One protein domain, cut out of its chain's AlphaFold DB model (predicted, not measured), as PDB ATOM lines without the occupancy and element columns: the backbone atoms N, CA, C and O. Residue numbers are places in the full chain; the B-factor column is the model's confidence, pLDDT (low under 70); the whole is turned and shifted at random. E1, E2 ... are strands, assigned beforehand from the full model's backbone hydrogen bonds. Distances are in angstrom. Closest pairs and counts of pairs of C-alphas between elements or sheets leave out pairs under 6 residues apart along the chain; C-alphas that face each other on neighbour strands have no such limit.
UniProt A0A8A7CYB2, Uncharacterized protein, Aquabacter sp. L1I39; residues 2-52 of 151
ATOM      1  N   SER A   2     -24.607  14.207  43.190       86.62
ATOM      2  CA  SER A   2     -24.193  14.865  41.945       86.62
ATOM      3  C   SER A   2     -23.733  16.290  42.239       86.62
ATOM      4  O   SER A   2     -24.221  16.910  43.181       86.62
ATOM      5  N   ARG A   3     -22.790  16.809  41.447       88.81
ATOM      6  CA  ARG A   3     -22.424  18.230  41.486       88.81
ATOM      7  C   ARG A   3     -23.473  19.026  40.722       88.81
ATOM      8  O   ARG A   3     -23.809  18.664  39.598       88.81
ATOM      9  N   ALA A   4     -23.985  20.070  41.350       87.75
ATOM     10  CA  ALA A   4     -24.938  20.995  40.760       87.75
ATOM     11  C   ALA A   4     -24.925  22.284  41.574       87.75
ATOM     12  O   ALA A   4     -24.691  22.253  42.780       87.75
ATOM     13  N   ASP A   5     -25.212  23.397  40.923       87.88
ATOM     14  CA  ASP A   5     -25.412  24.665  41.605       87.88
ATOM     15  C   ASP A   5     -26.608  24.582  42.566       87.88
ATOM     16  O   ASP A   5     -27.681  24.099  42.200       87.88
ATOM     17  N   VAL A   6     -26.423  25.054  43.800       90.88
ATOM     18  CA  VAL A   6     -27.467  25.072  44.837       90.88
ATOM     19  C   VAL A   6     -27.893  26.502  45.148       90.88
ATOM     20  O   VAL A   6     -27.059  27.401  45.264       90.88
ATOM     21  N   GLN A   7     -29.200  26.713  45.298       85.94
ATOM     22  CA  GLN A   7     -29.786  28.030  45.564       85.94
ATOM     23  C   GLN A   7     -29.439  28.540  46.959       85.94
ATOM     24  O   GLN A   7     -29.426  27.763  47.914       85.94
ATOM     25  N   GLN A   8     -29.189  29.846  47.093       77.19
ATOM     26  CA  GLN A   8     -28.973  30.510  48.379       77.19
ATOM     27  C   GLN A   8     -30.216  31.272  48.886       77.19
ATOM     28  O   GLN A   8     -30.954  31.824  48.076       77.19
ATOM     29  N   PRO A   9     -30.425  31.385  50.218       64.88
ATOM     30  CA  PRO A   9     -31.531  32.148  50.810       64.88
ATOM     31  C   PRO A   9     -31.588  33.626  50.397       64.88
ATOM     32  O   PRO A   9     -32.654  34.219  50.424       64.88
ATOM     33  N   GLY A  10     -30.453  34.230  50.022       65.88
ATOM     34  CA  GLY A  10     -30.385  35.611  49.524       65.88
ATOM     35  C   GLY A  10     -30.571  35.748  48.009       65.88
ATOM     36  O   GLY A  10     -30.344  36.829  47.474       65.88
ATOM     37  N   GLY A  11     -30.930  34.660  47.322       72.62
ATOM     38  CA  GLY A  11     -30.882  34.548  45.866       72.62
ATOM     39  C   GLY A  11     -29.498  34.150  45.340       72.62
ATOM     40  O   GLY A  11     -28.500  34.170  46.061       72.62
ATOM     41  N   GLY A  12     -29.449  33.766  44.062       82.94
ATOM     42  CA  GLY A  12     -28.234  33.288  43.395       82.94
ATOM     43  C   GLY A  12     -27.885  31.827  43.706       82.94
ATOM     44  O   GLY A  12     -28.513  31.172  44.540       82.94
ATOM     45  N   SER A  13     -26.870  31.304  43.016       86.00
ATOM     46  CA  SER A  13     -26.377  29.937  43.196       86.00
ATOM     47  C   SER A  13     -24.984  29.889  43.823       86.00
ATOM     48  O   SER A  13     -24.217  30.851  43.811       86.00
ATOM     49  N   SER A  14     -24.648  28.745  44.410       86.56
ATOM     50  CA  SER A  14     -23.287  28.411  44.824       86.56
ATOM     51  C   SER A  14     -22.884  27.048  44.295       86.56
ATOM     52  O   SER A  14     -23.766  26.204  44.106       86.56
ATOM     53  N   PRO A  15     -21.572  26.795  44.149       93.00
ATOM     54  CA  PRO A  15     -21.074  25.463  43.869       93.00
ATOM     55  C   PRO A  15     -21.628  24.494  44.901       93.00
ATOM     56  O   PRO A  15     -21.556  24.731  46.113       93.00
ATOM     57  N   GLY A  16     -22.235  23.428  44.406       94.06
ATOM     58  CA  GLY A  16     -23.092  22.613  45.232       94.06
ATOM     59  C   GLY A  16     -22.993  21.136  44.936       94.06
ATOM     60  O   GLY A  16     -22.412  20.662  43.953       94.06
ATOM     61  N   SER A  17     -23.570  20.370  45.839       95.00
ATOM     62  CA  SER A  17     -23.816  18.964  45.615       95.00
ATOM     63  C   SER A  17     -25.183  18.587  46.130       95.00
ATOM     64  O   SER A  17     -25.564  18.983  47.229       95.00
ATOM     65  N   VAL A  18     -25.890  17.793  45.338       94.88
ATOM     66  CA  VAL A  18     -27.238  17.339  45.652       94.88
ATOM     67  C   VAL A  18     -27.195  15.840  45.917       94.88
ATOM     68  O   VAL A  18     -26.721  15.038  45.099       94.88
ATOM     69  N   LEU A  19     -27.667  15.440  47.093       94.75
ATOM     70  CA  LEU A  19     -27.971  14.045  47.394       94.75
ATOM     71  C   LEU A  19     -29.435  13.782  47.068       94.75
ATOM     72  O   LEU A  19     -30.284  14.617  47.353       94.75
ATOM     73  N   LEU A  20     -29.706  12.605  46.495       93.38
ATOM     74  CA  LEU A  20     -31.061  12.083  46.281       93.38
ATOM     75  C   LEU A  20     -31.990  13.086  45.569       93.38
ATOM     76  O   LEU A  20     -33.141  13.252  45.942       93.38
ATOM     77  N   ALA A  21     -31.484  13.740  44.515       91.19
ATOM     78  CA  ALA A  21     -32.170  14.831  43.810       91.19
ATOM     79  C   ALA A  21     -33.593  14.497  43.319       91.19
ATOM     80  O   ALA A  21     -34.396  15.408  43.142       91.19
ATOM     81  N   GLY A  22     -33.883  13.213  43.079       94.12
ATOM     82  CA  GLY A  22     -35.184  12.733  42.610       94.12
ATOM     83  C   GLY A  22     -36.218  12.472  43.707       94.12
ATOM     84  O   GLY A  22     -37.354  12.159  43.371       94.12
ATOM     85  N   ASP A  23     -35.851  12.584  44.987       96.12
ATOM     86  CA  ASP A  23     -36.776  12.410  46.109       96.12
ATOM     87  C   ASP A  23     -36.741  13.660  47.002       96.12
ATOM     88  O   ASP A  23     -35.786  13.828  47.766       96.12
ATOM     89  N   PRO A  24     -37.754  14.545  46.943       94.44
ATOM     90  CA  PRO A  24     -37.757  15.767  47.737       94.44
ATOM     91  C   PRO A  24     -37.699  15.490  49.241       94.44
ATOM     92  O   PRO A  24     -37.102  16.286  49.958       94.44
ATOM     93  N   LYS A  25     -38.206  14.354  49.735       96.94
ATOM     94  CA  LYS A  25     -38.184  14.021  51.169       96.94
ATOM     95  C   LYS A  25     -36.792  13.657  51.665       96.94
ATOM     96  O   LYS A  25     -36.489  13.840  52.843       96.94
ATOM     97  N   LEU A  26     -35.952  13.125  50.782       96.75
ATOM     98  CA  LEU A  26     -34.594  12.699  51.114       96.75
ATOM     99  C   LEU A  26     -33.517  13.621  50.533       96.75
ATOM    100  O   LEU A  26     -32.338  13.451  50.858       96.75
ATOM    101  N   ARG A  27     -33.904  14.601  49.716       96.31
ATOM    102  CA  ARG A  27     -32.998  15.544  49.072       96.31
ATOM    103  C   ARG A  27     -32.226  16.379  50.092       96.31
ATOM    104  O   ARG A  27     -32.790  16.904  51.052       96.31
ATOM    105  N   VAL A  28     -30.931  16.538  49.832       96.62
ATOM    106  CA  VAL A  28     -30.036  17.397  50.614       96.62
ATOM    107  C   VAL A  28     -29.170  18.217  49.669       96.62
ATOM    108  O   VAL A  28     -28.468  17.650  48.827       96.62
ATOM    109  N   ASP A  29     -29.182  19.532  49.860       95.88
ATOM    110  CA  ASP A  29     -28.405  20.485  49.074       95.88
ATOM    111  C   ASP A  29     -27.227  20.987  49.915       95.88
ATOM    112  O   ASP A  29     -27.409  21.655  50.935       95.88
ATOM    113  N   ILE A  30     -26.006  20.662  49.497       95.56
ATOM    114  CA  ILE A  30     -24.770  21.064  50.174       95.56
ATOM    115  C   ILE A  30     -24.117  22.172  49.358       95.56
ATOM    116  O   ILE A  30     -23.731  21.934  48.217       95.56
ATOM    117  N   ALA A  31     -23.982  23.360  49.938       95.00
ATOM    118  CA  ALA A  31     -23.217  24.464  49.373       95.00
ATOM    119  C   ALA A  31     -21.765  24.407  49.857       95.00
ATOM    120  O   ALA A  31     -21.508  24.144  51.037       95.00
ATOM    121  N   TRP A  32     -20.829  24.698  48.960       94.25
ATOM    122  CA  TRP A  32     -19.390  24.670  49.216       94.25
ATOM    123  C   TRP A  32     -18.782  26.065  49.085       94.25
ATOM    124  O   TRP A  32     -19.328  26.927  48.399       94.25
ATOM    125  N   ALA A  33     -17.658  26.296  49.768       90.06
ATOM    126  CA  ALA A  33     -16.930  27.564  49.692       90.06
ATOM    127  C   ALA A  33     -16.301  27.803  48.307       90.06
ATOM    128  O   ALA A  33     -16.155  28.949  47.891       90.06
ATOM    129  N   ASP A  34     -15.952  26.729  47.594       86.31
ATOM    130  CA  ASP A  34     -15.334  26.769  46.273       86.31
ATOM    131  C   ASP A  34     -15.835  25.629  45.367       86.31
ATOM    132  O   ASP A  34     -16.330  24.601  45.831       86.31
ATOM    133  N   ALA A  35     -15.690  25.826  44.053       81.94
ATOM    134  CA  ALA A  35     -16.115  24.885  43.015       81.94
ATOM    135  C   ALA A  35     -15.030  23.881  42.590       81.94
ATOM    136  O   ALA A  35     -15.234  23.153  41.618       81.94
ATOM    137  N   ILE A  36     -13.859  23.877  43.234       81.12
ATOM    138  CA  ILE A  36     -12.699  23.089  42.804       81.12
ATOM    139  C   ILE A  36     -12.592  21.841  43.674       81.12
ATOM    140  O   ILE A  36     -12.699  20.715  43.182       81.12
ATOM    141  N   GLY A  37     -12.396  22.053  44.973       80.75
ATOM    142  CA  GLY A  37     -12.129  21.012  45.952       80.75
ATOM    143  C   GLY A  37     -13.393  20.386  46.521       80.75
ATOM    144  O   GLY A  37     -13.389  19.185  46.780       80.75
ATOM    145  N   TYR A  38     -14.474  21.163  46.690       83.94
ATOM    146  CA  TYR A  38     -15.677  20.710  47.405       83.94
ATOM    147  C   TYR A  38     -15.317  20.116  48.784       83.94
ATOM    148  O   TYR A  38     -15.772  19.033  49.147       83.94
ATOM    149  N   THR A  39     -14.441  20.794  49.537       87.44
ATOM    150  CA  THR A  39     -13.930  20.305  50.834       87.44
ATOM    151  C   THR A  39     -14.480  21.068  52.032       87.44
ATOM    152  O   THR A  39     -14.551  20.517  53.126       87.44
ATOM    153  N   THR A  40     -14.893  22.320  51.832       90.56
ATOM    154  CA  THR A  40     -15.336  23.218  52.907       90.56
ATOM    155  C   THR A  40     -16.827  23.530  52.745       90.56
ATOM    156  O   THR A  40     -17.177  24.420  51.963       90.56
ATOM    157  N   PRO A  41     -17.734  22.794  53.418       92.75
ATOM    158  CA  PRO A  41     -19.167  23.036  53.298       92.75
ATOM    159  C   PRO A  41     -19.539  24.329  54.021       92.75
ATOM    160  O   PRO A  41     -19.090  24.583  55.133       92.75
ATOM    161  N   THR A  42     -20.370  25.162  53.407       93.25
ATOM    162  CA  THR A  42     -20.839  26.428  53.994       93.25
ATOM    163  C   THR A  42     -22.270  26.307  54.499       93.25
ATOM    164  O   THR A  42     -22.611  26.877  55.540       93.25
ATOM    165  N   ARG A  43     -23.094  25.507  53.811       94.56
ATOM    166  CA  ARG A  43     -24.482  25.242  54.190       94.56
ATOM    167  C   ARG A  43     -24.930  23.846  53.771       94.56
ATOM    168  O   ARG A  43     -24.600  23.397  52.682       94.56
ATOM    169  N   VAL A  44     -25.756  23.217  54.601       95.50
ATOM    170  CA  VAL A  44     -26.612  22.088  54.215       95.50
ATOM    171  C   VAL A  44     -28.061  22.540  54.321       95.50
ATOM    172  O   VAL A  44     -28.479  22.972  55.390       95.50
ATOM    173  N   ALA A  45     -28.817  22.468  53.234       95.19
ATOM    174  CA  ALA A  45     -30.226  22.834  53.192       95.19
ATOM    175  C   ALA A  45     -31.099  21.623  52.851       95.19
ATOM    176  O   ALA A  45     -30.673  20.700  52.152       95.19
ATOM    177  N   PHE A  46     -32.325  21.663  53.359       96.38
ATOM    178  CA  PHE A  46     -33.345  20.644  53.162       96.38
ATOM    179  C   PHE A  46     -34.566  21.267  52.482       96.38
ATOM    180  O   PHE A  46     -34.754  22.484  52.523       96.38
ATOM    181  N   THR A  47     -35.384  20.429  51.859       95.69
ATOM    182  CA  THR A  47     -36.670  20.833  51.282       95.69
ATOM    183  C   THR A  47     -37.722  21.037  52.378       95.69
ATOM    184  O   THR A  47     -37.545  20.616  53.524       95.69
ATOM    185  N   ASP A  48     -38.842  21.645  52.008       94.62
ATOM    186  CA  ASP A  48     -40.060  21.757  52.817       94.62
ATOM    187  C   ASP A  48     -40.810  20.424  52.995       94.62
ATOM    188  O   ASP A  48     -41.659  20.307  53.873       94.62
ATOM    189  N   GLU A  49     -40.463  19.391  52.225       96.06
ATOM    190  CA  GLU A  49     -40.981  18.021  52.362       96.06
ATOM    191  C   GLU A  49     -40.026  17.080  53.119       96.06
ATOM    192  O   GLU A  49     -40.288  15.882  53.254       96.06
ATOM    193  N   SER A  50     -38.891  17.603  53.582       97.44
ATOM    194  CA  SER A  50     -37.792  16.812  54.126       97.44
ATOM    195  C   SER A  50     -38.207  15.920  55.298       97.44
ATOM    196  O   SER A  50     -38.810  16.368  56.275       97.44
ATOM    197  N   ALA A  51     -37.791  14.654  55.233       97.06
ATOM    198  CA  ALA A  51     -37.908  13.677  56.311       97.06
ATOM    199  C   ALA A  51     -36.715  13.715  57.288       97.06
ATOM    200  O   ALA A  51     -36.696  12.981  58.277       97.06
ATOM    201  N   TRP A  52     -35.701  14.544  57.018       97.50
ATOM    202  CA  TRP A  52     -34.521  14.666  57.870       97.50
ATOM    203  C   TRP A  52     -34.813  15.458  59.149       97.50
ATOM    204  O   TRP A  52     -35.692  16.320  59.198       97.50
TER     205      TRP A  52
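AT A GLANCE: This is residues 2 to 52 of the 151 residues of an uncharacterized protein of Aquabacter sp. L1I39 (UniProt A0A8A7CYB2). Little regular structure: a small sheet of three strands side by side, with a long unnamed loop, residues 2 to 15, that starts beside E1 and folds back on itself. The sheet, order E1 - E2 - E3, is an antiparallel meander, each strand the neighbour of the one before. The printed part has 51 residues, 15 of them in named strands, with no named helix: all strand. It is compact, radius of gyration of the C-alphas 10.6 A, spanning 29 by 22 by 15 A.

IN THESE COORDINATES: E1, residues 16 to 19, begins at C-alpha 16 (-23.092, 22.613, 45.232). E2, residues 28 to 32, measures 13.0 A. E3, residues 41 to 46, measures 14.4 A and ends at C-alpha 46 (-33.345, 20.644, 53.162).

HOW THE PARTS SIT: Residues 2 to 3 pair antiparallel with residues 17 to 18 of E1, and 6 to 7 with 13 to 14. Hairpin E1 and E2 has N 17 and O 30 2.9 A apart; hairpin E2 and E3 has N 31 and O 43 at 2.8 A, both within hydrogen-bond range.

THE WHOLE: The printed part has no cut and both links are short. Residues 9 to 10 are under pLDDT 70.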